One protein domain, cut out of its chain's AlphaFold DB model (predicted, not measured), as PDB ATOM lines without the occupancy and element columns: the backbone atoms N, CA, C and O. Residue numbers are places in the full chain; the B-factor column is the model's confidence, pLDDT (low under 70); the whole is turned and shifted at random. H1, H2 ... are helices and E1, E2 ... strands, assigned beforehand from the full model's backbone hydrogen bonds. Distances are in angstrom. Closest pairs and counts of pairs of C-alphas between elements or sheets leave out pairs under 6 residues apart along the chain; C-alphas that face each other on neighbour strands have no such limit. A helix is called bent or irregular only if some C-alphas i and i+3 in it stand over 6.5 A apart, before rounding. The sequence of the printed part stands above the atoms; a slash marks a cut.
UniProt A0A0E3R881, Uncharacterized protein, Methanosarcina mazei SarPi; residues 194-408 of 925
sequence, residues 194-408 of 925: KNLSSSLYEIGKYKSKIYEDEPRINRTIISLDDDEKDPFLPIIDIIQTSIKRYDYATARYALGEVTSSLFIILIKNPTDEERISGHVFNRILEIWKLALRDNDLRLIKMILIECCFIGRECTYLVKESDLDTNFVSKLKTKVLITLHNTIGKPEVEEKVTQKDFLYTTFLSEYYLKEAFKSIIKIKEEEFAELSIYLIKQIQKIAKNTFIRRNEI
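This is residues 194 to 408 of the 925 residues of an uncharacterized protein of Methanosarcina mazei SarPi (UniProt A0A0E3R881). What shape do these residues make? Six helices, H2, H3, H4, H5, H8 and H9, form an up-and-down bundle, each running against the one before it, and the hairpin of strands E1 and E2 packs on one side of it at H4. The short helices H6 and H7 lie at another side, H7 next to H3, and residues 344 to 350 stick out. How is it made up? The printed part has 215 residues, with nine named helices and two strands in the order H1, E1, E2, then H2 to H9; E1 and E2 make an antiparallel sheet, and the class is mostly helix. The whole is compact, with a radius of gyration of the C-alphas of 17.7 A and spans of 54 by 40 by 36 A.

What comes first? H1, residues 194 to 197, is close to but not clearly touching H4, residues 270 to 293; their closest C-alphas, Leu 196 and Ile 276, are 7.8 A apart. In the hairpin of E1, residues 200 to 206, and E2, residues 219 to 224, N 206 and O 219 are within hydrogen-bond range at 2.8 A. The closest C-alphas of E2 and H4 are Thr 220 and Gly 278, 6.6 A. How does the bundle run? H2, residues 233 to 244, and H3, residues 248 to 268, form a helical hairpin at a shallow tilt of 22 degrees, opposite ways, with closest C-alphas Ile 239 and Ala 251, 4.5 A. H4 touches H3 with residues 272 to 280 alone, closest C-alphas Leu 266 and Glu 273, 6.0 A. H5, residues 297 to 313, touches H8, residues 358 to 375, closest C-alphas Gly 311 and Thr 361, 4.4 A; H9, residues 381 to 405, touches H5, closest C-alphas Arg 312 and Ile 397, 5.1 A. Where are the short helices? H7, residues 333 to 343, only just touches H3, with 3 pairs of C-alphas within 8 A, closest Ser 260 and Val 335, 6.7 A. H6, residues 326 to 330, is close to but not clearly touching H7, closest C-alphas Val 328 and Leu 336, 6.1 A. Are the helix backbones whole? Every O i to N i+4 pair is within hydrogen-bond range in H2, H3, H5, H6 and H8, against 18 of 20 in H4, 6 of 7 in H7 and 20 of 21 in H9; H1 is too short for such a pair.

Where are the anchors? H1 begins at C-alpha 194, (138.213, 191.104, 226.920), and H9 ends at C-alpha 405, (142.681, 202.705, 196.121). Which elements are long? H9 measures 37.6 A from first to last C-alpha, H4 34.7 A and H3 30.3 A. H4 is irregular, with C-alphas 271 and 274 8.1 A apart, and has a kink of 28 degrees near residue 277.

Is it continuous? The printed part has no cut, and its two farthest C-alphas, Pro 346 and Lys 379, are 55.7 A apart. Which links are long? Those from E1 to E2, H5 to H6 and H7 to H8. Where is confidence low? The mean pLDDT of the printed part is 70.7, and residues 316 to 356 are among those under 70.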
ATOM      1  N   LYS A 194     138.925 191.146 225.638       70.69
ATOM      2  CA  LYS A 194     138.213 191.104 226.920       70.69
ATOM      3  C   LYS A 194     139.040 191.739 228.039       70.69
ATOM      4  O   LYS A 194     138.523 192.568 228.783       70.69
ATOM      5  N   ASN A 195     140.329 191.410 228.110       68.69
ATOM      6  CA  ASN A 195     141.243 191.970 229.107       68.69
ATOM      7  C   ASN A 195     141.505 193.454 228.822       68.69
ATOM      8  O   ASN A 195     141.428 194.272 229.734       68.69
ATOM      9  N   LEU A 196     141.690 193.810 227.546       71.00
ATOM     10  CA  LEU A 196     141.874 195.194 227.109       71.00
ATOM     11  C   LEU A 196     140.659 196.073 227.461       71.00
ATOM     12  O   LEU A 196     140.791 197.161 228.006       71.00
ATOM     13  N   SER A 197     139.448 195.585 227.187       62.91
ATOM     14  CA  SER A 197     138.200 196.333 227.373       62.91
ATOM     15  C   SER A 197     137.928 196.708 228.832       62.91
ATOM     16  O   SER A 197     137.249 197.704 229.077       62.91
ATOM     17  N   SER A 198     138.493 195.947 229.777       61.72
ATOM     18  CA  SER A 198     138.393 196.189 231.218       61.72
ATOM     19  C   SER A 198     139.356 197.259 231.748       61.72
ATOM     20  O   SER A 198     139.162 197.734 232.864       61.72
ATOM     21  N   SER A 199     140.368 197.651 230.962       57.16
ATOM     22  CA  SER A 199     141.412 198.611 231.349       57.16
ATOM     23  C   SER A 199     141.299 199.966 230.637       57.16
ATOM     24  O   SER A 199     142.242 200.752 230.658       57.16
ATOM     25  N   LEU A 200     140.187 200.225 229.943       60.09
ATOM     26  CA  LEU A 200     140.086 201.290 228.945       60.09
ATOM     27  C   LEU A 200     138.845 202.169 229.156       60.09
ATOM     28  O   LEU A 200     137.727 201.657 229.067       60.09
ATOM     29  N   TYR A 201     139.033 203.488 229.267       61.91
ATOM     30  CA  TYR A 201     137.956 204.484 229.181       61.91
ATOM     31  C   TYR A 201     138.333 205.616 228.204       61.91
ATOM     32  O   TYR A 201     139.465 206.104 228.199       61.91
ATOM     33  N   GLU A 202     137.405 206.003 227.322       62.19
ATOM     34  CA  GLU A 202     137.602 207.123 226.388       62.19
ATOM     35  C   GLU A 202     137.373 208.443 227.137       62.19
ATOM     36  O   GLU A 202     136.269 208.716 227.605       62.19
ATOM     37  N   ILE A 203     138.419 209.266 227.267       57.97
ATOM     38  CA  ILE A 203     138.337 210.565 227.961       57.97
ATOM     39  C   ILE A 203     137.796 211.649 227.018       57.97
ATOM     40  O   ILE A 203     137.171 212.613 227.457       57.97
ATOM     41  N   GLY A 204     138.062 211.524 225.715       59.78
ATOM     42  CA  GLY A 204     137.654 212.492 224.699       59.78
ATOM     43  C   GLY A 204     138.435 212.341 223.395       59.78
ATOM     44  O   GLY A 204     139.138 211.356 223.190       59.78
ATOM     45  N   LYS A 205     138.347 213.340 222.510       64.31
ATOM     46  CA  LYS A 205     139.061 213.366 221.222       64.31
ATOM     47  C   LYS A 205     139.921 214.625 221.107       64.31
ATOM     48  O   LYS A 205     139.462 215.722 221.419       64.31
ATOM     49  N   TYR A 206     141.164 214.483 220.647       61.19
ATOM     50  CA  TYR A 206     141.991 215.621 220.249       61.19
ATOM     51  C   TYR A 206     141.416 216.237 218.976       61.19
ATOM     52  O   TYR A 206     141.187 215.542 217.985       61.19
ATOM     53  N   LYS A 207     141.215 217.555 219.008       58.22
ATOM     54  CA  LYS A 207     140.702 218.311 217.869       58.22
ATOM     55  C   LYS A 207     141.749 218.344 216.750       58.22
ATOM     56  O   LYS A 207     142.879 218.779 216.978       58.22
ATOM     57  N   SER A 208     141.365 217.872 215.564       64.44
ATOM     58  CA  SER A 208     142.161 218.004 214.339       64.44
ATOM     59  C   SER A 208     142.373 219.482 213.966       64.44
ATOM     60  O   SER A 208     141.591 220.353 214.358       64.44
ATOM     61  N   LYS A 209     143.439 219.765 213.200       68.50
ATOM     62  CA  LYS A 209     143.653 221.074 212.553       68.50
ATOM     63  C   LYS A 209     142.696 221.305 211.371       68.50
ATOM     64  O   LYS A 209     142.540 222.451 210.958       68.50
ATOM     65  N   ILE A 210     142.085 220.241 210.847       70.38
ATOM     66  CA  ILE A 210     141.058 220.271 209.803       70.38
ATOM     67  C   ILE A 210     139.729 220.736 210.416       70.38
ATOM     68  O   ILE A 210     139.374 220.341 211.540       70.38
ATOM     69  N   TYR A 211     139.002 221.582 209.682       68.25
ATOM     70  CA  TYR A 211     137.709 222.113 210.107       68.25
ATOM     71  C   TYR A 211     136.664 221.002 210.328       68.25
ATOM     72  O   TYR A 211     136.848 219.854 209.931       68.25
ATOM     73  N   GLU A 212     135.598 221.301 211.077       62.53
ATOM     74  CA  GLU A 212     134.605 220.276 211.447       62.53
ATOM     75  C   GLU A 212     133.698 219.855 210.287       62.53
ATOM     76  O   GLU A 212     133.105 218.781 210.343       62.53
ATOM     77  N   ASP A 213     133.640 220.686 209.254       65.31
ATOM     78  CA  ASP A 213     132.902 220.560 208.001       65.31
ATOM     79  C   ASP A 213     133.707 219.868 206.880       65.31
ATOM     80  O   ASP A 213     133.321 219.919 205.716       65.31
ATOM     81  N   GLU A 214     134.807 219.186 207.209       72.19
ATOM     82  CA  GLU A 214     135.627 218.452 206.239       72.19
ATOM     83  C   GLU A 214     135.974 217.022 206.719       72.19
ATOM     84  O   GLU A 214     136.062 216.776 207.933       72.19
ATOM     85  N   PRO A 215     136.230 216.070 205.792       72.06
ATOM     86  CA  PRO A 215     136.714 214.732 206.131       72.06
ATOM     87  C   PRO A 215     138.015 214.783 206.943       72.06
ATOM     88  O   PRO A 215     139.022 215.346 206.512       72.06
ATOM     89  N   ARG A 216     138.011 214.173 208.134       73.06
ATOM     90  CA  ARG A 216     139.144 214.205 209.074       73.06
ATOM     91  C   ARG A 216     139.192 212.982 209.977       73.06
ATOM     92  O   ARG A 216     138.174 212.333 210.215       73.06
ATOM     93  N   ILE A 217     140.363 212.730 210.557       71.75
ATOM     94  CA  ILE A 217     140.551 211.687 211.568       71.75
ATOM     95  C   ILE A 217     140.800 212.353 212.922       71.75
ATOM     96  O   ILE A 217     141.835 212.970 213.160       71.75
ATOM     97  N   ASN A 218     139.843 212.222 213.842       66.81
ATOM     98  CA  ASN A 218     140.013 212.706 215.208       66.81
ATOM     99  C   ASN A 218     140.774 211.670 216.032       66.81
ATOM    100  O   ASN A 218     140.340 210.526 216.139       66.81
ATOM    101  N   ARG A 219     141.876 212.075 216.667       70.56
ATOM    102  CA  ARG A 219     142.629 211.183 217.552       70.56
ATOM    103  C   ARG A 219     141.884 210.993 218.870       70.56
ATOM    104  O   ARG A 219     141.668 211.952 219.608       70.56
ATOM    105  N   THR A 220     141.585 209.752 219.208       67.00
ATOM    106  CA  THR A 220     140.936 209.377 220.466       67.00
ATOM    107  C   THR A 220     141.933 209.428 221.631       67.00
ATOM    108  O   THR A 220     143.065 208.949 221.520       67.00
ATOM    109  N   ILE A 221     141.534 210.046 222.747       62.22
ATOM    110  CA  ILE A 221     142.290 210.114 224.005       62.22
ATOM    111  C   ILE A 221     141.766 209.025 224.928       62.22
ATOM    112  O   ILE A 221     140.584 208.983 225.268       62.22
ATOM    113  N   ILE A 222     142.676 208.168 225.364       66.38
ATOM    114  CA  ILE A 222     142.370 206.995 226.171       66.38
ATOM    115  C   ILE A 222     143.068 207.157 227.522       66.38
ATOM    116  O   ILE A 222     144.285 207.366 227.539       66.38
ATOM    117  N   SER A 223     142.317 207.079 228.630       61.22
ATOM    118  CA  SER A 223     142.895 206.944 229.974       61.22
ATOM    119  C   SER A 223     143.181 205.486 230.263       61.22
ATOM    120  O   SER A 223     142.416 204.586 229.910       61.22
ATOM    121  N   LEU A 224     144.289 205.291 230.963       63.22
ATOM    122  CA  LEU A 224     144.677 204.036 231.576       63.22
ATOM    123  C   LEU A 224     144.251 204.139 233.044       63.22
ATOM    124  O   LEU A 224     144.970 204.720 233.848       63.22
ATOM    125  N   ASP A 225     143.035 203.695 233.364       53.75
ATOM    126  CA  ASP A 225     142.459 203.855 234.714       53.75
ATOM    127  C   ASP A 225     143.114 202.917 235.746       53.75
ATOM    128  O   ASP A 225     143.124 203.212 236.938       53.75
ATOM    129  N   ASP A 226     143.674 201.787 235.294       61.44
ATOM    130  CA  ASP A 226     144.272 200.778 236.169       61.44
ATOM    131  C   ASP A 226     145.427 200.032 235.477       61.44
ATOM    132  O   ASP A 226     145.225 199.081 234.712       61.44
ATOM    133  N   ASP A 227     146.659 200.466 235.758       65.00
ATOM    134  CA  ASP A 227     147.895 199.827 235.290       65.00
ATOM    135  C   ASP A 227     147.984 198.342 235.705       65.00
ATOM    136  O   ASP A 227     148.708 197.577 235.070       65.00
ATOM    137  N   GLU A 228     147.257 197.885 236.736       63.03
ATOM    138  CA  GLU A 228     147.263 196.465 237.122       63.03
ATOM    139  C   GLU A 228     146.553 195.559 236.108       63.03
ATOM    140  O   GLU A 228     146.882 194.375 236.007       63.03
ATOM    141  N   LYS A 229     145.599 196.096 235.338       68.25
ATOM    142  CA  LYS A 229     144.785 195.319 234.388       68.25
ATOM    143  C   LYS A 229     145.263 195.410 232.941       68.25
ATOM    144  O   LYS A 229     144.736 194.687 232.098       68.25
ATOM    145  N   ASP A 230     146.239 196.267 232.636       76.81
ATOM    146  CA  ASP A 230     146.744 196.432 231.272       76.81
ATOM    147  C   ASP A 230     147.545 195.194 230.819       76.81
ATOM    148  O   ASP A 230     148.637 194.934 231.340       76.81
ATOM    149  N   PRO A 231     147.068 194.439 229.810       80.12
ATOM    150  CA  PRO A 231     147.737 193.221 229.367       80.12
ATOM    151  C   PRO A 231     149.056 193.487 228.622       80.12
ATOM    152  O   PRO A 231     149.890 192.585 228.530       80.12
ATOM    153  N   PHE A 232     149.274 194.697 228.097       83.69
ATOM    154  CA  PHE A 232     150.526 195.063 227.430       83.69
ATOM    155  C   PHE A 232     151.603 195.509 228.415       83.69
ATOM    156  O   PHE A 232     152.790 195.313 228.151       83.69
ATOM    157  N   LEU A 233     151.215 196.081 229.555       85.00
ATOM    158  CA  LEU A 233     152.141 196.720 230.482       85.00
ATOM    159  C   LEU A 233     153.252 195.790 231.008       85.00
ATOM    160  O   LEU A 233     154.407 196.216 231.002       85.00
ATOM    161  N   PRO A 234     153.003 194.508 231.349       86.94
ATOM    162  CA  PRO A 234     154.082 193.585 231.691       86.94
ATOM    163  C   PRO A 234     155.131 193.445 230.580       86.94
ATOM    164  O   PRO A 234     156.318 193.366 230.870       86.94
ATOM    165  N   ILE A 235     154.724 193.450 229.305       88.12
ATOM    166  CA  ILE A 235     155.652 193.378 228.164       88.12
ATOM    167  C   ILE A 235     156.414 194.705 228.013       88.12
ATOM    168  O   ILE A 235     157.615 194.696 227.743       88.12
ATOM    169  N   ILE A 236     155.751 195.844 228.243       87.25
ATOM    170  CA  ILE A 236     156.377 197.176 228.240       87.25
ATOM    171  C   ILE A 236     157.431 197.299 229.351       87.25
ATOM    172  O   ILE A 236     158.533 197.783 229.089       87.25
ATOM    173  N   ASP A 237     157.158 196.792 230.556       86.88
ATOM    174  CA  ASP A 237     158.130 196.764 231.656       86.88
ATOM    175  C   ASP A 237     159.369 195.936 231.292       86.88
ATOM    176  O   ASP A 237     160.499 196.324 231.604       86.88
ATOM    177  N   ILE A 238     159.174 194.804 230.600       88.06
ATOM    178  CA  ILE A 238     160.275 193.970 230.099       88.06
ATOM    179  C   ILE A 238     161.109 194.755 229.096       88.06
ATOM    180  O   ILE A 238     162.337 194.718 229.180       88.06
ATOM    181  N   ILE A 239     160.474 195.488 228.175       88.12
ATOM    182  CA  ILE A 239     161.172 196.357 227.221       88.12
ATOM    183  C   ILE A 239     162.025 197.373 227.987       88.12
ATOM    184  O   ILE A 239     163.242 197.398 227.801       88.12
ATOM    185  N   GLN A 240     161.422 198.144 228.898       86.31
ATOM    186  CA  GLN A 240     162.115 199.179 229.675       86.31
ATOM    187  C   GLN A 240     163.276 198.616 230.507       86.31
ATOM    188  O   GLN A 240     164.369 199.188 230.526       86.31
ATOM    189  N   THR A 241     163.074 197.482 231.177       86.88
ATOM    190  CA  THR A 241     164.110 196.838 231.996       86.88
ATOM    191  C   THR A 241     165.238 196.273 231.137       86.88
ATOM    192  O   THR A 241     166.407 196.408 231.497       86.88
ATOM    193  N   SER A 242     164.914 195.703 229.974       87.31
ATOM    194  CA  SER A 242     165.908 195.191 229.022       87.31
ATOM    195  C   SER A 242     166.769 196.319 228.453       87.31
ATOM    196  O   SER A 242     167.987 196.177 228.386       87.31
ATOM    197  N   ILE A 243     166.165 197.469 228.132       84.81
ATOM    198  CA  ILE A 243     166.876 198.676 227.681       84.81
ATOM    199  C   ILE A 243     167.853 199.166 228.749       84.81
ATOM    200  O   ILE A 243     169.026 199.366 228.449       84.81
ATOM    201  N   LYS A 244     167.413 199.284 230.012       84.12
ATOM    202  CA  LYS A 244     168.286 199.692 231.133       84.12
ATOM    203  C   LYS A 244     169.485 198.758 231.334       84.12
ATOM    204  O   LYS A 244     170.476 199.152 231.939       84.12
ATOM    205  N   ARG A 245     169.388 197.518 230.850       85.81
ATOM    206  CA  ARG A 245     170.449 196.500 230.888       85.81
ATOM    207  C   ARG A 245     171.201 196.353 229.565       85.81
ATOM    208  O   ARG A 245     172.027 195.453 229.452       85.81
ATOM    209  N   TYR A 246     170.916 197.200 228.576       83.62
ATOM    210  CA  TYR A 246     171.461 197.137 227.218       83.62
ATOM    211  C   TYR A 246     171.172 195.818 226.468       83.62
ATOM    212  O   TYR A 246     171.832 195.500 225.475       83.62
ATOM    213  N   ASP A 247     170.152 195.058 226.885       87.75
ATOM    214  CA  ASP A 247     169.668 193.866 226.179       87.75
ATOM    215  C   ASP A 247     168.654 194.252 225.091       87.75
ATOM    216  O   ASP A 247     167.438 194.040 225.176       87.75
ATOM    217  N   TYR A 248     169.181 194.841 224.019       85.75
ATOM    218  CA  TYR A 248     168.382 195.257 222.867       85.75
ATOM    219  C   TYR A 248     167.755 194.080 222.109       85.75
ATOM    220  O   TYR A 248     166.775 194.278 221.391       85.75
ATOM    221  N   ALA A 249     168.295 192.864 222.238       86.81
ATOM    222  CA  ALA A 249     167.736 191.686 221.581       86.81
ATOM    223  C   ALA A 249     166.394 191.305 222.217       86.81
ATOM    224  O   ALA A 249     165.407 191.118 221.499       86.81
ATOM    225  N   THR A 250     166.339 191.278 223.551       88.38
ATOM    226  CA  THR A 250     165.098 191.037 224.294       88.38
ATOM    227  C   THR A 250     164.095 192.170 224.093       88.38
ATOM    228  O   THR A 250     162.935 191.898 223.788       88.38
ATOM    229  N   ALA A 251     164.535 193.432 224.155       88.31
ATOM    230  CA  ALA A 251     163.661 194.579 223.900       88.31
ATOM    231  C   ALA A 251     163.048 194.543 222.486       88.31
ATOM    232  O   ALA A 251     161.853 194.783 222.319       88.31
ATOM    233  N   ARG A 252     163.838 194.184 221.462       86.06
ATOM    234  CA  ARG A 252     163.358 194.052 220.075       86.06
ATOM    235  C   ARG A 252     162.354 192.919 219.925       86.06
ATOM    236  O   ARG A 252     161.364 193.077 219.217       86.06
ATOM    237  N   TYR A 253     162.616 191.781 220.566       86.69
ATOM    238  CA  TYR A 253     161.692 190.652 220.549       86.69
ATOM    239  C   TYR A 253     160.355 191.028 221.198       86.69
ATOM    240  O   TYR A 253     159.309 190.813 220.593       86.69
ATOM    241  N   ALA A 254     160.396 191.661 222.374       87.38
ATOM    242  CA  ALA A 254     159.208 192.122 223.086       87.38
ATOM    243  C   ALA A 254     158.401 193.150 222.278       87.38
ATOM    244  O   ALA A 254     157.190 192.995 222.146       87.38
ATOM    245  N   LEU A 255     159.059 194.145 221.673       87.25
ATOM    246  CA  LEU A 255     158.386 195.139 220.832       87.25
ATOM    247  C   LEU A 255     157.727 194.486 219.604       87.25
ATOM    248  O   LEU A 255     156.575 194.773 219.294       87.25
ATOM    249  N   GLY A 256     158.407 193.528 218.967       84.56
ATOM    250  CA  GLY A 256     157.838 192.760 217.859       84.56
ATOM    251  C   GLY A 256     156.653 191.867 218.257       84.56
ATOM    252  O   GLY A 256     155.788 191.599 217.420       84.56
ATOM    253  N   GLU A 257     156.593 191.405 219.508       85.06
ATOM    254  CA  GLU A 257     155.444 190.674 220.057       85.06
ATOM    255  C   GLU A 257     154.271 191.610 220.366       85.06
ATOM    256  O   GLU A 257     153.148 191.263 220.021       85.06
ATOM    257  N   VAL A 258     154.513 192.823 220.885       87.88
ATOM    258  CA  VAL A 258     153.470 193.864 221.026       87.88
ATOM    259  C   VAL A 258     152.820 194.153 219.673       87.88
ATOM    260  O   VAL A 258     151.596 194.113 219.555       87.88
ATOM    261  N   THR A 259     153.635 194.362 218.636       85.31
ATOM    262  CA  THR A 259     153.166 194.564 217.260       85.31
ATOM    263  C   THR A 259     152.358 193.365 216.746       85.31
ATOM    264  O   THR A 259     151.305 193.526 216.134       85.31
ATOM    265  N   SER A 260     152.816 192.140 217.022       81.19
ATOM    266  CA  SER A 260     152.118 190.917 216.603       81.19
ATOM    267  C   SER A 260     150.761 190.760 217.300       81.19
ATOM    268  O   SER A 260     149.774 190.427 216.643       81.19
ATOM    269  N   SER A 261     150.694 191.041 218.604       82.94
ATOM    270  CA  SER A 261     149.448 191.041 219.372       82.94
ATOM    271  C   SER A 261     148.481 192.119 218.884       82.94
ATOM    272  O   SER A 261     147.300 191.819 218.733       82.94
ATOM    273  N   LEU A 262     148.965 193.329 218.562       85.94
ATOM    274  CA  LEU A 262     148.144 194.390 217.964       85.94
ATOM    275  C   LEU A 262     147.420 193.878 216.712       85.94
ATOM    276  O   LEU A 262     146.194 193.941 216.654       85.94
ATOM    277  N   PHE A 263     148.145 193.302 215.748       79.00
ATOM    278  CA  PHE A 263     147.527 192.788 214.521       79.00
ATOM    279  C   PHE A 263     146.509 191.680 214.786       79.00
ATOM    280  O   PHE A 263     145.424 191.702 214.211       79.00
ATOM    281  N   ILE A 264     146.828 190.724 215.662       77.38
ATOM    282  CA  ILE A 264     145.910 189.625 215.992       77.38
ATOM    283  C   ILE A 264     144.601 190.171 216.577       77.38
ATOM    284  O   ILE A 264     143.528 189.693 216.214       77.38
ATOM    285  N   ILE A 265     144.674 191.170 217.460       79.06
ATOM    286  CA  ILE A 265     143.491 191.744 218.112       79.06
ATOM    287  C   ILE A 265     142.688 192.593 217.126       79.06
ATOM    288  O   ILE A 265     141.465 192.478 217.119       79.06
ATOM    289  N   LEU A 266     143.353 193.376 216.270       78.56
ATOM    290  CA  LEU A 266     142.704 194.176 215.227       78.56
ATOM    291  C   LEU A 266     141.957 193.309 214.208       78.56
ATOM    292  O   LEU A 266     140.817 193.613 213.875       78.56
ATOM    293  N   ILE A 267     142.563 192.206 213.753       75.31
ATOM    294  CA  ILE A 267     141.925 191.264 212.815       75.31
ATOM    295  C   ILE A 267     140.672 190.641 213.438       75.31
ATOM    296  O   ILE A 267     139.671 190.469 212.751       75.31
ATOM    297  N   LYS A 268     140.718 190.312 214.734       74.31
ATOM    298  CA  LYS A 268     139.574 189.737 215.454       74.31
ATOM    299  C   LYS A 268     138.490 190.763 215.792       74.31
ATOM    300  O   LYS A 268     137.331 190.390 215.874       74.31
ATOM    301  N   ASN A 269     138.862 192.024 216.018       74.50
ATOM    302  CA  ASN A 269     137.971 193.068 216.532       74.50
ATOM    303  C   ASN A 269     138.113 194.368 215.722       74.50
ATOM    304  O   ASN A 269     138.529 195.399 216.258       74.50
ATOM    305  N   PRO A 270     137.779 194.360 214.423       71.19
ATOM    306  CA  PRO A 270     138.008 195.517 213.562       71.19
ATOM    307  C   PRO A 270     137.090 196.709 213.897       71.19
ATOM    308  O   PRO A 270     137.331 197.828 213.456       71.19
ATOM    309  N   THR A 271     136.022 196.507 214.675       74.00
ATOM    310  CA  THR A 271     135.166 197.566 215.244       74.00
ATOM    311  C   THR A 271     135.863 198.459 216.251       74.00
ATOM    312  O   THR A 271     135.530 199.637 216.321       74.00
ATOM    313  N   ASP A 272     136.834 197.920 216.976       76.25
ATOM    314  CA  ASP A 272     137.475 198.584 218.105       76.25
ATOM    315  C   ASP A 272     138.861 199.131 217.747       76.25
ATOM    316  O   ASP A 272     139.649 199.453 218.639       76.25
ATOM    317  N   GLU A 273     139.167 199.249 216.448       82.25
ATOM    318  CA  GLU A 273     140.468 199.696 215.943       82.25
ATOM    319  C   GLU A 273     140.943 200.976 216.637       82.25
ATOM    320  O   GLU A 273     142.065 201.018 217.141       82.25
ATOM    321  N   GLU A 274     140.090 202.004 216.717       80.12
ATOM    322  CA  GLU A 274     140.470 203.295 217.300       80.12
ATOM    323  C   GLU A 274     140.968 203.152 218.742       80.12
ATOM    324  O   GLU A 274     141.991 203.728 219.135       80.12
ATOM    325  N   ARG A 275     140.254 202.331 219.517       76.94
ATOM    326  CA  ARG A 275     140.505 202.088 220.935       76.94
ATOM    327  C   ARG A 275     141.761 201.236 221.132       76.94
ATOM    328  O   ARG A 275     142.629 201.587 221.928       76.94
ATOM    329  N   ILE A 276     141.881 200.138 220.384       81.19
ATOM    330  CA  ILE A 276     143.017 199.207 220.468       81.19
ATOM    331  C   ILE A 276     144.311 199.913 220.049       81.19
ATOM    332  O   ILE A 276     145.316 199.866 220.762       81.19
ATOM    333  N   SER A 277     144.286 200.600 218.909       85.44
ATOM    334  CA  SER A 277     145.458 201.269 218.353       85.44
ATOM    335  C   SER A 277     145.875 202.460 219.211       85.44
ATOM    336  O   SER A 277     147.062 202.611 219.497       85.44
ATOM    337  N   GLY A 278     144.924 203.257 219.715       79.62
ATOM    338  CA  GLY A 278     145.223 204.340 220.655       79.62
ATOM    339  C   GLY A 278     145.957 203.853 221.911       79.62
ATOM    340  O   GLY A 278     146.931 204.481 222.329       79.62
ATOM    341  N   HIS A 279     145.554 202.704 222.467       80.50
ATOM    342  CA  HIS A 279     146.195 202.096 223.639       80.50
ATOM    343  C   HIS A 279     147.649 201.703 223.371       80.50
ATOM    344  O   HIS A 279     148.563 202.138 224.076       80.50
ATOM    345  N   VAL A 280     147.878 200.917 222.315       85.38
ATOM    346  CA  VAL A 280     149.216 200.410 221.979       85.38
ATOM    347  C   VAL A 280     150.168 201.558 221.653       85.38
ATOM    348  O   VAL A 280     151.283 201.608 222.176       85.38
ATOM    349  N   PHE A 281     149.725 202.526 220.850       85.12
ATOM    350  CA  PHE A 281     150.544 203.687 220.520       85.12
ATOM    351  C   PHE A 281     150.816 204.576 221.744       85.12
ATOM    352  O   PHE A 281     151.922 205.109 221.867       85.12
ATOM    353  N   ASN A 282     149.889 204.713 222.699       81.44
ATOM    354  CA  ASN A 282     150.161 205.428 223.954       81.44
ATOM    355  C   ASN A 282     151.287 204.758 224.760       81.44
ATOM    356  O   ASN A 282     152.194 205.455 225.212       81.44
ATOM    357  N   ARG A 283     151.318 203.422 224.850       83.81
ATOM    358  CA  ARG A 283     152.431 202.699 225.494       83.81
ATOM    359  C   ARG A 283     153.749 202.823 224.729       83.81
ATOM    360  O   ARG A 283     154.799 203.026 225.336       83.81
ATOM    361  N   ILE A 284     153.711 202.793 223.395       85.00
ATOM    362  CA  ILE A 284     154.895 203.078 222.568       85.00
ATOM    363  C   ILE A 284     155.403 204.511 222.821       85.00
ATOM    364  O   ILE A 284     156.615 204.724 222.877       85.00
ATOM    365  N   LEU A 285     154.507 205.485 223.045       81.94
ATOM    366  CA  LEU A 285     154.876 206.870 223.371       81.94
ATOM    367  C   LEU A 285     155.671 206.970 224.673       81.94
ATOM    368  O   LEU A 285     156.588 207.782 224.773       81.94
ATOM    369  N   GLU A 286     155.302 206.185 225.683       81.00
ATOM    370  CA  GLU A 286     155.998 206.162 226.973       81.00
ATOM    371  C   GLU A 286     157.436 205.669 226.802       81.00
ATOM    372  O   GLU A 286     158.371 206.320 227.275       81.00
ATOM    373  N   ILE A 287     157.629 204.582 226.046       83.19
ATOM    374  CA  ILE A 287     158.966 204.067 225.721       83.19
ATOM    375  C   ILE A 287     159.748 205.106 224.907       83.19
ATOM    376  O   ILE A 287     160.920 205.353 225.182       83.19
ATOM    377  N   TRP A 288     159.101 205.756 223.940       83.50
ATOM    378  CA  TRP A 288     159.711 206.799 223.117       83.50
ATOM    379  C   TRP A 288     160.221 207.982 223.949       83.50
ATOM    380  O   TRP A 288     161.363 208.411 223.787       83.50
ATOM    381  N   LYS A 289     159.406 208.490 224.882       80.56
ATOM    382  CA  LYS A 289     159.793 209.586 225.785       80.56
ATOM    383  C   LYS A 289     161.002 209.217 226.647       80.56
ATOM    384  O   LYS A 289     161.873 210.058 226.850       80.56
ATOM    385  N   LEU A 290     161.067 207.975 227.133       80.31
ATOM    386  CA  LEU A 290     162.229 207.470 227.869       80.31
ATOM    387  C   LEU A 290     163.473 207.400 226.975       80.31
ATOM    388  O   LEU A 290     164.526 207.888 227.372       80.31
ATOM    389  N   ALA A 291     163.332 206.871 225.758       81.31
ATOM    390  CA  ALA A 291     164.421 206.769 224.787       81.31
ATOM    391  C   ALA A 291     165.038 208.134 224.456       81.31
ATOM    392  O   ALA A 291     166.257 208.264 224.396       81.31
ATOM    393  N   LEU A 292     164.189 209.152 224.283       75.69
ATOM    394  CA  LEU A 292     164.623 210.528 224.056       75.69
ATOM    395  C   LEU A 292     165.327 211.126 225.273       75.69
ATOM    396  O   LEU A 292     166.352 211.772 225.113       75.69
ATOM    397  N   ARG A 293     164.793 210.926 226.485       78.62
ATOM    398  CA  ARG A 293     165.416 211.453 227.710       78.62
ATOM    399  C   ARG A 293     166.822 210.891 227.909       78.62
ATOM    400  O   ARG A 293     167.713 211.618 228.339       78.62
ATOM    401  N   ASP A 294     166.997 209.615 227.598       79.19
ATOM    402  CA  ASP A 294     168.249 208.899 227.814       79.19
ATOM    403  C   ASP A 294     169.175 208.966 226.568       79.19
ATOM    404  O   ASP A 294     170.246 208.362 226.573       79.19
ATOM    405  N   ASN A 295     168.785 209.704 225.511       73.81
ATOM    406  CA  ASN A 295     169.474 209.816 224.212       73.81
ATOM    407  C   ASN A 295     169.868 208.456 223.589       73.81
ATOM    408  O   ASN A 295     170.893 208.328 222.914       73.81
ATOM    409  N   ASP A 296     169.053 207.415 223.786       81.69
ATOM    410  CA  ASP A 296     169.343 206.073 223.274       81.69
ATOM    411  C   ASP A 296     168.936 205.945 221.798       81.69
ATOM    412  O   ASP A 296     167.814 205.557 221.450       81.69
ATOM    413  N   LEU A 297     169.886 206.233 220.906       79.50
ATOM    414  CA  LEU A 297     169.678 206.151 219.461       79.50
ATOM    415  C   LEU A 297     169.269 204.747 218.982       79.50
ATOM    416  O   LEU A 297     168.503 204.620 218.022       79.50
ATOM    417  N   ARG A 298     169.763 203.673 219.615       82.56
ATOM    418  CA  ARG A 298     169.426 202.298 219.206       82.56
ATOM    419  C   ARG A 298     167.967 201.997 219.503       82.56
ATOM    420  O   ARG A 298     167.280 201.435 218.648       82.56
ATOM    421  N   LEU A 299     167.496 202.399 220.677       83.19
ATOM    422  CA  LEU A 299     166.098 202.265 221.057       83.19
ATOM    423  C   LEU A 299     165.185 203.131 220.183       83.19
ATOM    424  O   LEU A 299     164.172 202.638 219.688       83.19
ATOM    425  N   ILE A 300     165.580 204.380 219.929       82.44
ATOM    426  CA  ILE A 300     164.888 205.283 219.003       82.44
ATOM    427  C   ILE A 300     164.721 204.608 217.633       82.44
ATOM    428  O   ILE A 300     163.599 204.473 217.143       82.44
ATOM    429  N   LYS A 301     165.809 204.094 217.042       81.50
ATOM    430  CA  LYS A 301     165.775 203.376 215.754       81.50
ATOM    431  C   LYS A 301     164.840 202.161 215.799       81.50
ATOM    432  O   LYS A 301     164.094 201.935 214.847       81.50
ATOM    433  N   MET A 302     164.841 201.394 216.891       84.75
ATOM    434  CA  MET A 302     163.967 200.224 217.052       84.75
ATOM    435  C   MET A 302     162.479 200.590 217.082       84.75
ATOM    436  O   MET A 302     161.696 199.958 216.376       84.75
ATOM    437  N   ILE A 303     162.098 201.621 217.841       85.69
ATOM    438  CA  ILE A 303     160.705 202.089 217.921       85.69
ATOM    439  C   ILE A 303     160.231 202.601 216.558       85.69
ATOM    440  O   ILE A 303     159.143 202.252 216.108       85.69
ATOM    441  N   LEU A 304     161.070 203.371 215.863       84.12
ATOM    442  CA  LEU A 304     160.741 203.917 214.545       84.12
ATOM    443  C   LEU A 304     160.496 202.825 213.505       84.12
ATOM    444  O   LEU A 304     159.535 202.917 212.741       84.12
ATOM    445  N   ILE A 305     161.346 201.792 213.474       83.75
ATOM    446  CA  ILE A 305     161.184 200.647 212.569       83.75
ATOM    447  C   ILE A 305     159.837 199.961 212.806       83.75
ATOM    448  O   ILE A 305     159.148 199.644 211.837       83.75
ATOM    449  N   GLU A 306     159.447 199.766 214.066       85.62
ATOM    450  CA  GLU A 306     158.186 199.107 214.414       85.62
ATOM    451  C   GLU A 306     156.973 199.986 214.087       85.62
ATOM    452  O   GLU A 306     156.045 199.500 213.448       85.62
ATOM    453  N   CYS A 307     157.008 201.294 214.368       85.69
ATOM    454  CA  CYS A 307     155.958 202.217 213.915       85.69
ATOM    455  C   CYS A 307     155.808 202.195 212.386       85.69
ATOM    456  O   CYS A 307     154.691 202.094 211.879       85.69
ATOM    457  N   CYS A 308     156.920 202.224 211.640       83.38
ATOM    458  CA  CYS A 308     156.901 202.153 210.176       83.38
ATOM    459  C   CYS A 308     156.351 200.816 209.667       83.38
ATOM    460  O   CYS A 308     155.662 200.778 208.650       83.38
ATOM    461  N   PHE A 309     156.670 199.715 210.347       83.75
ATOM    462  CA  PHE A 309     156.137 198.399 210.024       83.75
ATOM    463  C   PHE A 309     154.623 198.344 210.267       83.75
ATOM    464  O   PHE A 309     153.894 197.974 209.353       83.75
ATOM    465  N   ILE A 310     154.148 198.817 211.428       84.88
ATOM    466  CA  ILE A 310     152.715 198.920 211.748       84.88
ATOM    467  C   ILE A 310     151.977 199.739 210.686       84.88
ATOM    468  O   ILE A 310     151.007 199.258 210.110       84.88
ATOM    469  N   GLY A 311     152.474 200.942 210.375       83.00
ATOM    470  CA  GLY A 311     151.854 201.821 209.383       83.00
ATOM    471  C   GLY A 311     151.764 201.168 208.005       83.00
ATOM    472  O   GLY A 311     150.715 201.193 207.378       83.00
ATOM    473  N   ARG A 312     152.831 200.505 207.541       78.44
ATOM    474  CA  ARG A 312     152.820 199.825 206.238       78.44
ATOM    475  C   ARG A 312     151.872 198.630 206.195       78.44
ATOM    476  O   ARG A 312     151.216 198.452 205.177       78.44
ATOM    477  N   GLU A 313     151.808 197.803 207.233       76.88
ATOM    478  CA  GLU A 313     150.962 196.600 207.208       76.88
ATOM    479  C   GLU A 313     149.477 196.927 207.446       76.88
ATOM    480  O   GLU A 313     148.613 196.284 206.854       76.88
ATOM    481  N   CYS A 314     149.155 197.976 208.211       77.56
ATOM    482  CA  CYS A 314     147.772 198.439 208.393       77.56
ATOM    483  C   CYS A 314     147.194 199.184 207.172       77.56
ATOM    484  O   CYS A 314     145.998 199.480 207.136       77.56
ATOM    485  N   THR A 315     148.000 199.442 206.132       70.50
ATOM    486  CA  THR A 315     147.504 200.038 204.877       70.50
ATOM    487  C   THR A 315     146.657 199.085 204.026       70.50
ATOM    488  O   THR A 315     146.064 199.546 203.055       70.50
ATOM    489  N   TYR A 316     146.541 197.792 204.359       60.94
ATOM    490  CA  TYR A 316     145.784 196.799 203.577       60.94
ATOM    491  C   TYR A 316     144.323 196.618 204.060       60.94
ATOM    492  O   TYR A 316     144.036 196.744 205.249       60.94
ATOM    493  N   LEU A 317     143.386 196.321 203.138       50.69
ATOM    494  CA  LEU A 317     142.042 195.810 203.479       50.69
ATOM    495  C   LEU A 317     142.175 194.346 203.893       50.69
ATOM    496  O   LEU A 317     142.785 193.566 203.166       50.69
ATOM    497  N   VAL A 318     141.535 193.949 204.989       49.78
ATOM    498  CA  VAL A 318     141.297 192.525 205.245       49.78
ATOM    499  C   VAL A 318     139.978 192.157 204.565       49.78
ATOM    500  O   VAL A 318     138.906 192.475 205.080       49.78
ATOM    501  N   LYS A 319     140.036 191.540 203.376       45.34
ATOM    502  CA  LYS A 319     138.891 190.801 202.816       45.34
ATOM    503  C   LYS A 319     138.896 189.381 203.377       45.34
ATOM    504  O   LYS A 319     139.959 188.791 203.563       45.34
ATOM    505  N   GLU A 320     137.710 188.812 203.567       40.56
ATOM    506  CA  GLU A 320     137.522 187.420 204.004       40.56
ATOM    507  C   GLU A 320     138.238 186.417 203.072       40.56
ATOM    508  O   GLU A 320     138.789 185.424 203.535       40.56
ATOM    509  N   SER A 321     138.334 186.731 201.771       42.75
ATOM    510  CA  SER A 321     139.062 185.946 200.761       42.75
ATOM    511  C   SER A 321     140.582 186.190 200.714       42.75
ATOM    512  O   SER A 321     141.303 185.351 200.187       42.75
ATOM    513  N   ASP A 322     141.080 187.310 201.257       40.62
ATOM    514  CA  ASP A 322     142.513 187.691 201.256       40.62
ATOM    515  C   ASP A 322     143.245 187.283 202.550       40.62
ATOM    516  O   ASP A 322     144.475 187.379 202.652       40.62
ATOM    517  N   LEU A 323     142.499 186.769 203.537       48.72
ATOM    518  CA  LEU A 323     143.046 185.943 204.618       48.72
ATOM    519  C   LEU A 323     143.718 184.672 204.072       48.72
ATOM    520  O   LEU A 323     144.540 184.071 204.767       48.72
ATOM    521  N   ASP A 324     143.445 184.300 202.819       43.16
ATOM    522  CA  ASP A 324     144.168 183.244 202.135       43.16
ATOM    523  C   ASP A 324     145.448 183.798 201.471       43.16
ATOM    524  O   ASP A 324     145.459 184.480 200.448       43.16
ATOM    525  N   THR A 325     146.581 183.450 202.077       43.47
ATOM    526  CA  THR A 325     147.962 183.512 201.560       43.47
ATOM    527  C   THR A 325     148.730 184.843 201.616       43.47
ATOM    528  O   THR A 325     149.796 184.847 202.225       43.47
ATOM    529  N   ASN A 326     148.283 185.973 201.056       40.84
ATOM    530  CA  ASN A 326     149.205 187.107 200.815       40.84
ATOM    531  C   ASN A 326     149.473 188.007 202.039       40.84
ATOM    532  O   ASN A 326     150.633 188.209 202.402       40.84
ATOM    533  N   PHE A 327     148.436 188.511 202.718       45.72
ATOM    534  CA  PHE A 327     148.593 189.294 203.958       45.72
ATOM    535  C   PHE A 327     149.186 188.431 205.080       45.72
ATOM    536  O   PHE A 327     150.126 188.819 205.773       45.72
ATOM    537  N   VAL A 328     148.717 187.185 205.174       48.56
ATOM    538  CA  VAL A 328     149.181 186.227 206.178       48.56
ATOM    539  C   VAL A 328     150.630 185.781 205.916       48.56
ATOM    540  O   VAL A 328     151.365 185.563 206.872       48.56
ATOM    541  N   SER A 329     151.105 185.734 204.661       49.66
ATOM    542  CA  SER A 329     152.522 185.443 204.351       49.66
ATOM    543  C   SER A 329     153.504 186.540 204.783       49.66
ATOM    544  O   SER A 329     154.664 186.230 205.064       49.66
ATOM    545  N   LYS A 330     153.058 187.805 204.846       50.50
ATOM    546  CA  LYS A 330     153.868 188.940 205.329       50.50
ATOM    547  C   LYS A 330     153.973 188.970 206.851       50.50
ATOM    548  O   LYS A 330     154.966 189.458 207.395       50.50
ATOM    549  N   LEU A 331     152.983 188.408 207.544       52.94
ATOM    550  CA  LEU A 331     153.016 188.232 208.990       52.94
ATOM    551  C   LEU A 331     154.071 187.177 209.367       52.94
ATOM    552  O   LEU A 331     154.229 186.144 208.716       52.94
ATOM    553  N   LYS A 332     154.830 187.431 210.443       55.22
ATOM    554  CA  LYS A 332     155.872 186.508 210.930       55.22
ATOM    555  C   LYS A 332     155.288 185.101 211.132       55.22
ATOM    556  O   LYS A 332     154.142 184.935 211.542       55.22
ATOM    557  N   THR A 333     156.114 184.070 210.944       50.44
ATOM    558  CA  THR A 333     155.725 182.640 210.939       50.44
ATOM    559  C   THR A 333     154.961 182.186 212.190       50.44
ATOM    560  O   THR A 333     154.217 181.213 212.139       50.44
ATOM    561  N   LYS A 334     155.133 182.889 213.314       49.28
ATOM    562  CA  LYS A 334     154.427 182.650 214.576       49.28
ATOM    563  C   LYS A 334     152.975 183.153 214.550       49.28
ATOM    564  O   LYS A 334     152.090 182.440 215.003       49.28
ATOM    565  N   VAL A 335     152.721 184.318 213.948       50.84
ATOM    566  CA  VAL A 335     151.375 184.899 213.782       50.84
ATOM    567  C   VAL A 335     150.525 184.028 212.858       50.84
ATOM    568  O   VAL A 335     149.385 183.733 213.196       50.84
ATOM    569  N   LEU A 336     151.112 183.523 211.767       48.38
ATOM    570  CA  LEU A 336     150.513 182.522 210.869       48.38
ATOM    571  C   LEU A 336     149.969 181.297 211.622       48.38
ATOM    572  O   LEU A 336     148.842 180.870 211.390       48.38
ATOM    573  N   ILE A 337     150.771 180.737 212.534       50.69
ATOM    574  CA  ILE A 337     150.407 179.543 213.314       50.69
ATOM    575  C   ILE A 337     149.262 179.862 214.282       50.69
ATOM    576  O   ILE A 337     148.327 179.073 214.407       50.69
ATOM    577  N   THR A 338     149.307 181.019 214.945       49.50
ATOM    578  CA  THR A 338     148.262 181.442 215.885       49.50
ATOM    579  C   THR A 338     146.952 181.788 215.171       49.50
ATOM    580  O   THR A 338     145.896 181.353 215.631       49.50
ATOM    581  N   LEU A 339     146.997 182.486 214.027       45.66
ATOM    582  CA  LEU A 339     145.816 182.761 213.197       45.66
ATOM    583  C   LEU A 339     145.169 181.455 212.730       45.66
ATOM    584  O   LEU A 339     143.982 181.257 212.958       45.66
ATOM    585  N   HIS A 340     145.956 180.533 212.168       49.47
ATOM    586  CA  HIS A 340     145.462 179.239 211.693       49.47
ATOM    587  C   HIS A 340     144.791 178.421 212.808       49.47
ATOM    588  O   HIS A 340     143.717 177.856 212.612       49.47
ATOM    589  N   ASN A 341     145.379 178.404 214.008       45.69
ATOM    590  CA  ASN A 341     144.812 177.696 215.158       45.69
ATOM    591  C   ASN A 341     143.553 178.368 215.732       45.69
ATOM    592  O   ASN A 341     142.750 177.688 216.370       45.69
ATOM    593  N   THR A 342     143.389 179.682 215.549       40.81
ATOM    594  CA  THR A 342     142.224 180.418 216.066       40.81
ATOM    595  C   THR A 342     141.062 180.403 215.070       40.81
ATOM    596  O   THR A 342     139.933 180.167 215.477       40.81
ATOM    597  N   ILE A 343     141.337 180.572 213.774       42.38
ATOM    598  CA  ILE A 343     140.335 180.522 212.693       42.38
ATOM    599  C   ILE A 343     139.746 179.108 212.545       42.38
ATOM    600  O   ILE A 343     138.601 178.943 212.146       42.38
ATOM    601  N   GLY A 344     140.484 178.067 212.950       35.75
ATOM    602  CA  GLY A 344     139.979 176.692 213.021       35.75
ATOM    603  C   GLY A 344     138.933 176.417 214.118       35.75
ATOM    604  O   GLY A 344     138.518 175.265 214.254       35.75
ATOM    605  N   LYS A 345     138.519 177.414 214.917       34.22
ATOM    606  CA  LYS A 345     137.391 177.302 215.858       34.22
ATOM    607  C   LYS A 345     136.189 178.085 215.309       34.22
ATOM    608  O   LYS A 345     136.324 179.287 215.101       34.22
ATOM    609  N   PRO A 346     135.025 177.445 215.092       30.84
ATOM    610  CA  PRO A 346     133.847 178.126 214.581       30.84
ATOM    611  C   PRO A 346     133.150 178.839 215.744       30.84
ATOM    612  O   PRO A 346     132.285 178.268 216.403       30.84
ATOM    613  N   GLU A 347     133.544 180.077 216.030       28.61
ATOM    614  CA  GLU A 347     132.708 180.998 216.802       28.61
ATOM    615  C   GLU A 347     132.126 182.033 215.840       28.61
ATOM    616  O   GLU A 347     132.822 182.934 215.397       28.61
ATOM    617  N   VAL A 348     130.845 181.808 215.527       28.19
ATOM    618  CA  VAL A 348     129.833 182.726 214.981       28.19
ATOM    619  C   VAL A 348     130.224 183.490 213.709       28.19
ATOM    620  O   VAL A 348     131.025 184.415 213.721       28.19
ATOM    621  N   GLU A 349     129.548 183.129 212.614       28.06
ATOM    622  CA  GLU A 349     129.460 183.871 211.351       28.06
ATOM    623  C   GLU A 349     128.865 185.283 211.562       28.06
ATOM    624  O   GLU A 349     127.733 185.569 211.174       28.06
ATOM    625  N   GLU A 350     129.608 186.203 212.169       28.78
ATOM    626  CA  GLU A 350     129.417 187.623 211.898       28.78
ATOM    627  C   GLU A 350     130.226 187.951 210.649       28.78
ATOM    628  O   GLU A 350     131.454 187.963 210.686       28.78
ATOM    629  N   LYS A 351     129.522 188.199 209.533       29.45
ATOM    630  CA  LYS A 351     130.095 188.758 208.301       29.45
ATOM    631  C   LYS A 351     131.088 189.851 208.686       29.45
ATOM    632  O   LYS A 351     130.661 190.923 209.129       29.45
ATOM    633  N   VAL A 352     132.386 189.594 208.511       33.94
ATOM    634  CA  VAL A 352     133.428 190.598 208.718       33.94
ATOM    635  C   VAL A 352     133.178 191.679 207.678       33.94
ATOM    636  O   VAL A 352     133.562 191.570 206.516       33.94
ATOM    637  N   THR A 353     132.441 192.716 208.076       34.72
ATOM    638  CA  THR A 353     132.260 193.908 207.259       34.72
ATOM    639  C   THR A 353     133.653 194.445 206.980       34.72
ATOM    640  O   THR A 353     134.418 194.729 207.898       34.72
ATOM    641  N   GLN A 354     133.995 194.475 205.697       42.31
ATOM    642  CA  GLN A 354     135.296 194.839 205.161       42.31
ATOM    643  C   GLN A 354     135.774 196.151 205.804       42.31
ATOM    644  O   GLN A 354     135.242 197.220 205.506       42.31
ATOM    645  N   LYS A 355     136.734 196.068 206.731       53.91
ATOM    646  CA  LYS A 355     137.238 197.225 207.478       53.91
ATOM    647  C   LYS A 355     138.686 197.518 207.144       53.91
ATOM    648  O   LYS A 355     139.504 196.635 206.889       53.91
ATOM    649  N   ASP A 356     138.961 198.806 207.097       63.97
ATOM    650  CA  ASP A 356     140.222 199.409 206.763       63.97
ATOM    651  C   ASP A 356     140.952 199.858 208.031       63.97
ATOM    652  O   ASP A 356     140.421 200.672 208.768       63.97
ATOM    653  N   PHE A 357     142.185 199.391 208.274       78.00
ATOM    654  CA  PHE A 357     142.964 199.833 209.445       78.00
ATOM    655  C   PHE A 357     143.637 201.214 209.243       78.00
ATOM    656  O   PHE A 357     144.814 201.436 209.566       78.00
ATOM    657  N   LEU A 358     142.902 202.154 208.631       77.38
ATOM    658  CA  LEU A 358     143.404 203.491 208.299       77.38
ATOM    659  C   LEU A 358     143.671 204.333 209.546       77.38
ATOM    660  O   LEU A 358     144.623 205.109 209.542       77.38
ATOM    661  N   TYR A 359     142.913 204.159 210.632       81.62
ATOM    662  CA  TYR A 359     143.167 204.903 211.867       81.62
ATOM    663  C   TYR A 359     144.514 204.514 212.494       81.62
ATOM    664  O   TYR A 359     145.276 205.361 212.960       81.62
ATOM    665  N   THR A 360     144.855 203.228 212.454       85.31
ATOM    666  CA  THR A 360     146.146 202.703 212.918       85.31
ATOM    667  C   THR A 360     147.294 203.219 212.053       85.31
ATOM    668  O   THR A 360     148.362 203.556 212.570       85.31
ATOM    669  N   THR A 361     147.063 203.331 210.741       83.62
ATOM    670  CA  THR A 361     148.008 203.944 209.795       83.62
ATOM    671  C   THR A 361     148.228 205.423 210.127       83.62
ATOM    672  O   THR A 361     149.371 205.841 210.304       83.62
ATOM    673  N   PHE A 362     147.149 206.180 210.333       83.50
ATOM    674  CA  PHE A 362     147.185 207.577 210.770       83.50
ATOM    675  C   PHE A 362     147.956 207.759 212.087       83.50
ATOM    676  O   PHE A 362     148.797 208.653 212.197       83.50
ATOM    677  N   LEU A 363     147.726 206.898 213.089       83.00
ATOM    678  CA  LEU A 363     148.484 206.947 214.340       83.00
ATOM    679  C   LEU A 363     149.972 206.684 214.100       83.00
ATOM    680  O   LEU A 363     150.800 207.415 214.633       83.00
ATOM    681  N   SER A 364     150.331 205.709 213.265       86.25
ATOM    682  CA  SER A 364     151.735 205.499 212.894       86.25
ATOM    683  C   SER A 364     152.363 206.775 212.319       86.25
ATOM    684  O   SER A 364     153.387 207.234 212.826       86.25
ATOM    685  N   GLU A 365     151.721 207.410 211.339       81.75
ATOM    686  CA  GLU A 365     152.205 208.646 210.710       81.75
ATOM    687  C   GLU A 365     152.331 209.803 211.715       81.75
ATOM    688  O   GLU A 365     153.351 210.501 211.740       81.75
ATOM    689  N   TYR A 366     151.346 209.967 212.604       82.62
ATOM    690  CA  TYR A 366     151.385 210.964 213.675       82.62
ATOM    691  C   TYR A 366     152.601 210.764 214.589       82.62
ATOM    692  O   TYR A 366     153.310 211.720 214.914       82.62
ATOM    693  N   TYR A 367     152.867 209.522 214.996       81.19
ATOM    694  CA  TYR A 367     154.001 209.199 215.858       81.19
ATOM    695  C   TYR A 367     155.337 209.410 215.147       81.19
ATOM    696  O   TYR A 367     156.269 209.931 215.758       81.19
ATOM    697  N   LEU A 368     155.430 209.081 213.854       81.81
ATOM    698  CA  LEU A 368     156.615 209.371 213.041       81.81
ATOM    699  C   LEU A 368     156.871 210.883 212.930       81.81
ATOM    700  O   LEU A 368     158.023 211.313 213.006       81.81
ATOM    701  N   LYS A 369     155.818 211.702 212.835       83.12
ATOM    702  CA  LYS A 369     155.919 213.170 212.863       83.12
ATOM    703  C   LYS A 369     156.433 213.697 214.209       83.12
ATOM    704  O   LYS A 369     157.350 214.518 214.234       83.12
ATOM    705  N   GLU A 370     155.874 213.245 215.333       79.94
ATOM    706  CA  GLU A 370     156.356 213.651 216.668       79.94
ATOM    707  C   GLU A 370     157.792 213.168 216.925       79.94
ATOM    708  O   GLU A 370     158.597 213.869 217.548       79.94
ATOM    709  N   ALA A 371     158.150 212.006 216.378       77.75
ATOM    710  CA  ALA A 371     159.511 211.507 216.417       77.75
ATOM    711  C   ALA A 371     160.471 212.405 215.629       77.75
ATOM    712  O   ALA A 371     161.500 212.815 216.165       77.75
ATOM    713  N   PHE A 372     160.103 212.788 214.404       79.56
ATOM    714  CA  PHE A 372     160.878 213.713 213.579       79.56
ATOM    715  C   PHE A 372     161.125 215.052 214.288       79.56
ATOM    716  O   PHE A 372     162.269 215.491 214.388       79.56
ATOM    717  N   LYS A 373     160.077 215.675 214.852       76.31
ATOM    718  CA  LYS A 373     160.189 216.955 215.583       76.31
ATOM    719  C   LYS A 373     161.139 216.884 216.777       76.31
ATOM    720  O   LYS A 373     161.702 217.903 217.176       76.31
ATOM    721  N   SER A 374     161.260 215.702 217.374       77.06
ATOM    722  CA  SER A 374     162.123 215.453 218.527       77.06
ATOM    723  C   SER A 374     163.572 215.223 218.084       77.06
ATOM    724  O   SER A 374     164.481 215.829 218.642       77.06
ATOM    725  N   ILE A 375     163.771 214.412 217.040       74.81
ATOM    726  CA  ILE A 375     165.071 214.083 216.434       74.81
ATOM    727  C   ILE A 375     165.751 215.315 215.849       74.81
ATOM    728  O   ILE A 375     166.930 215.531 216.088       74.81
ATOM    729  N   ILE A 376     165.014 216.155 215.124       73.75
ATOM    730  CA  ILE A 376     165.615 217.272 214.389       73.75
ATOM    731  C   ILE A 376     166.127 218.407 215.292       73.75
ATOM    732  O   ILE A 376     166.865 219.284 214.850       73.75
ATOM    733  N   LYS A 377     165.767 218.384 216.581       72.69
ATOM    734  CA  LYS A 377     166.345 219.270 217.602       72.69
ATOM    735  C   LYS A 377     167.740 218.820 218.046       72.69
ATOM    736  O   LYS A 377     168.493 219.635 218.576       72.69
ATOM    737  N   ILE A 378     168.072 217.546 217.851       69.62
ATOM    738  CA  ILE A 378     169.354 216.946 218.216       69.62
ATOM    739  C   ILE A 378     170.289 217.158 217.019       69.62
ATOM    740  O   ILE A 378     170.179 216.476 216.003       69.62
ATOM    741  N   LYS A 379     171.160 218.173 217.105       64.75
ATOM    742  CA  LYS A 379     172.070 218.613 216.026       64.75
ATOM    743  C   LYS A 379     173.269 217.667 215.843       64.75
ATOM    744  O   LYS A 379     174.416 218.095 215.903       64.75
ATOM    745  N   GLU A 380     172.999 216.384 215.645       69.12
ATOM    746  CA  GLU A 380     173.999 215.331 215.450       69.12
ATOM    747  C   GLU A 380     173.813 214.659 214.080       69.12
ATOM    748  O   GLU A 380     172.691 214.459 213.609       69.12
ATOM    749  N   GLU A 381     174.917 214.288 213.428       68.38
ATOM    750  CA  GLU A 381     174.924 213.768 212.051       68.38
ATOM    751  C   GLU A 381     174.108 212.469 211.900       68.38
ATOM    752  O   GLU A 381     173.301 212.334 210.978       68.38
ATOM    753  N   GLU A 382     174.200 211.557 212.875       62.78
ATOM    754  CA  GLU A 382     173.430 210.304 212.887       62.78
ATOM    755  C   GLU A 382     171.906 210.529 212.976       62.78
ATOM    756  O   GLU A 382     171.112 209.692 212.528       62.78
ATOM    757  N   PHE A 383     171.480 211.663 213.538       69.06
ATOM    758  CA  PHE A 383     170.076 212.056 213.651       69.06
ATOM    759  C   PHE A 383     169.574 212.749 212.375       69.06
ATOM    760  O   PHE A 383     168.401 212.596 212.014       69.06
ATOM    761  N   ALA A 384     170.457 213.417 211.625       69.12
ATOM    762  CA  ALA A 384     170.139 213.969 210.310       69.12
ATOM    763  C   ALA A 384     169.811 212.859 209.293       69.12
ATOM    764  O   ALA A 384     168.771 212.922 208.633       69.12
ATOM    765  N   GLU A 385     170.610 211.789 209.224       76.12
ATOM    766  CA  GLU A 385     170.304 210.628 208.370       76.12
ATOM    767  C   GLU A 385     168.982 209.954 208.759       76.12
ATOM    768  O   GLU A 385     168.181 209.563 207.900       76.12
ATOM    769  N   LEU A 386     168.720 209.858 210.066       77.25
ATOM    770  CA  LEU A 386     167.487 209.287 210.591       77.25
ATOM    771  C   LEU A 386     166.259 210.118 210.191       77.25
ATOM    772  O   LEU A 386     165.218 209.550 209.863       77.25
ATOM    773  N   SER A 387     166.384 211.448 210.157       77.31
ATOM    774  CA  SER A 387     165.312 212.353 209.727       77.31
ATOM    775  C   SER A 387     164.913 212.128 208.258       77.31
ATOM    776  O   SER A 387     163.726 212.024 207.948       77.31
ATOM    777  N   ILE A 388     165.894 211.927 207.369       81.62
ATOM    778  CA  ILE A 388     165.669 211.612 205.949       81.62
ATOM    779  C   ILE A 388     165.038 210.224 205.805       81.62
ATOM    780  O   ILE A 388     164.089 210.040 205.039       81.62
ATOM    781  N   TYR A 389     165.545 209.238 206.554       83.12
ATOM    782  CA  TYR A 389     164.975 207.894 206.569       83.12
ATOM    783  C   TYR A 389     163.490 207.932 206.939       83.12
ATOM    784  O   TYR A 389     162.688 207.309 206.246       83.12
ATOM    785  N   LEU A 390     163.108 208.694 207.970       82.56
ATOM    786  CA  LEU A 390     161.718 208.818 208.412       82.56
ATOM    787  C   LEU A 390     160.793 209.376 207.331       82.56
ATOM    788  O   LEU A 390     159.727 208.809 207.104       82.56
ATOM    789  N   ILE A 391     161.208 210.423 206.618       84.19
ATOM    790  CA  ILE A 391     160.396 211.000 205.539       84.19
ATOM    791  C   ILE A 391     160.188 209.974 204.415       84.19
ATOM    792  O   ILE A 391     159.061 209.765 203.969       84.19
ATOM    793  N   LYS A 392     161.233 209.225 204.039       85.94
ATOM    794  CA  LYS A 392     161.120 208.117 203.070       85.94
ATOM    795  C   LYS A 392     160.178 207.011 203.540       85.94
ATOM    796  O   LYS A 392     159.506 206.372 202.727       85.94
ATOM    797  N   GLN A 393     160.125 206.754 204.848       83.12
ATOM    798  CA  GLN A 393     159.178 205.796 205.412       83.12
ATOM    799  C   GLN A 393     157.740 206.278 205.301       83.12
ATOM    800  O   GLN A 393     156.892 205.510 204.848       83.12
ATOM    801  N   ILE A 394     157.491 207.544 205.634       84.56
ATOM    802  CA  ILE A 394     156.185 208.187 205.477       84.56
ATOM    803  C   ILE A 394     155.750 208.144 204.006       84.56
ATOM    804  O   ILE A 394     154.648 207.693 203.708       84.56
ATOM    805  N   GLN A 395     156.638 208.488 203.069       86.69
ATOM    806  CA  GLN A 395     156.354 208.391 201.634       86.69
ATOM    807  C   GLN A 395     155.979 206.961 201.213       86.69
ATOM    808  O   GLN A 395     155.063 206.759 200.414       86.69
ATOM    809  N   LYS A 396     156.669 205.946 201.747       85.00
ATOM    810  CA  LYS A 396     156.365 204.542 201.444       85.00
ATOM    811  C   LYS A 396     155.023 204.094 202.026       85.00
ATOM    812  O   LYS A 396     154.326 203.332 201.357       85.00
ATOM    813  N   ILE A 397     154.665 204.553 203.227       81.50
ATOM    814  CA  ILE A 397     153.337 204.325 203.814       81.50
ATOM    815  C   ILE A 397     152.281 204.948 202.897       81.50
ATOM    816  O   ILE A 397     151.434 204.220 202.391       81.50
ATOM    817  N   ALA A 398     152.429 206.229 202.544       83.31
ATOM    818  CA  ALA A 398     151.517 206.935 201.645       83.31
ATOM    819  C   ALA A 398     151.357 206.232 200.286       83.31
ATOM    820  O   ALA A 398     150.244 206.054 199.790       83.31
ATOM    821  N   LYS A 399     152.464 205.773 199.684       83.94
ATOM    822  CA  LYS A 399     152.439 204.999 198.435       83.94
ATOM    823  C   LYS A 399     151.599 203.730 198.564       83.94
ATOM    824  O   LYS A 399     150.825 203.443 197.653       83.94
ATOM    825  N   ASN A 400     151.731 202.988 199.661       76.69
ATOM    826  CA  ASN A 400     150.915 201.800 199.896       76.69
ATOM    827  C   ASN A 400     149.430 202.160 200.061       76.69
ATOM    828  O   ASN A 400     148.585 201.470 199.491       76.69
ATOM    829  N   THR A 401     149.119 203.265 200.750       77.56
ATOM    830  CA  THR A 401     147.742 203.760 200.896       77.56
ATOM    831  C   THR A 401     147.105 204.083 199.537       77.56
ATOM    832  O   THR A 401     145.952 203.726 199.310       77.56
ATOM    833  N   PHE A 402     147.852 204.678 198.596       76.12
ATOM    834  CA  PHE A 402     147.357 204.963 197.238       76.12
ATOM    835  C   PHE A 402     147.241 203.723 196.336       76.12
ATOM    836  O   PHE A 402     146.264 203.622 195.600       76.12
ATOM    837  N   ILE A 403     148.187 202.767 196.381       70.50
ATOM    838  CA  ILE A 403     148.116 201.520 195.578       70.50
ATOM    839  C   ILE A 403     146.798 200.781 195.840       70.50
ATOM    840  O   ILE A 403     146.151 200.313 194.909       70.50
ATOM    841  N   ARG A 404     146.384 200.740 197.107       62.22
ATOM    842  CA  ARG A 404     145.144 200.117 197.571       62.22
ATOM    843  C   ARG A 404     143.883 200.735 196.954       62.22
ATOM    844  O   ARG A 404     142.902 200.031 196.745       62.22
ATOM    845  N   ARG A 405     143.875 202.041 196.660       57.06
ATOM    846  CA  ARG A 405     142.681 202.705 196.121       57.06
ATOM    847  C   ARG A 405     142.332 202.247 194.703       57.06
ATOM    848  O   ARG A 405     141.149 202.173 194.390       57.06
ATOM    849  N   ASN A 406     143.312 201.870 193.885       51.00
ATOM    850  CA  ASN A 406     143.039 201.343 192.542       51.00
ATOM    851  C   ASN A 406     142.172 200.061 192.564       51.00
ATOM    852  O   ASN A 406     141.682 199.640 191.521       51.00
ATOM    853  N   GLU A 407     141.961 199.455 193.739       50.94
ATOM    854  CA  GLU A 407     141.136 198.261 193.958       50.94
ATOM    855  C   GLU A 407     139.736 198.562 194.549       50.94
ATOM    856  O   GLU A 407     138.938 197.636 194.714       50.94
ATOM    857  N   ILE A 408     139.419 199.823 194.885       53.72
ATOM    858  CA  ILE A 408     138.160 200.243 195.534       53.72
ATOM    859  C   ILE A 408     137.286 201.011 194.530       53.72
ATOM    860  O   ILE A 408     137.688 202.060 194.030       53.72
TER     861      ILE A 408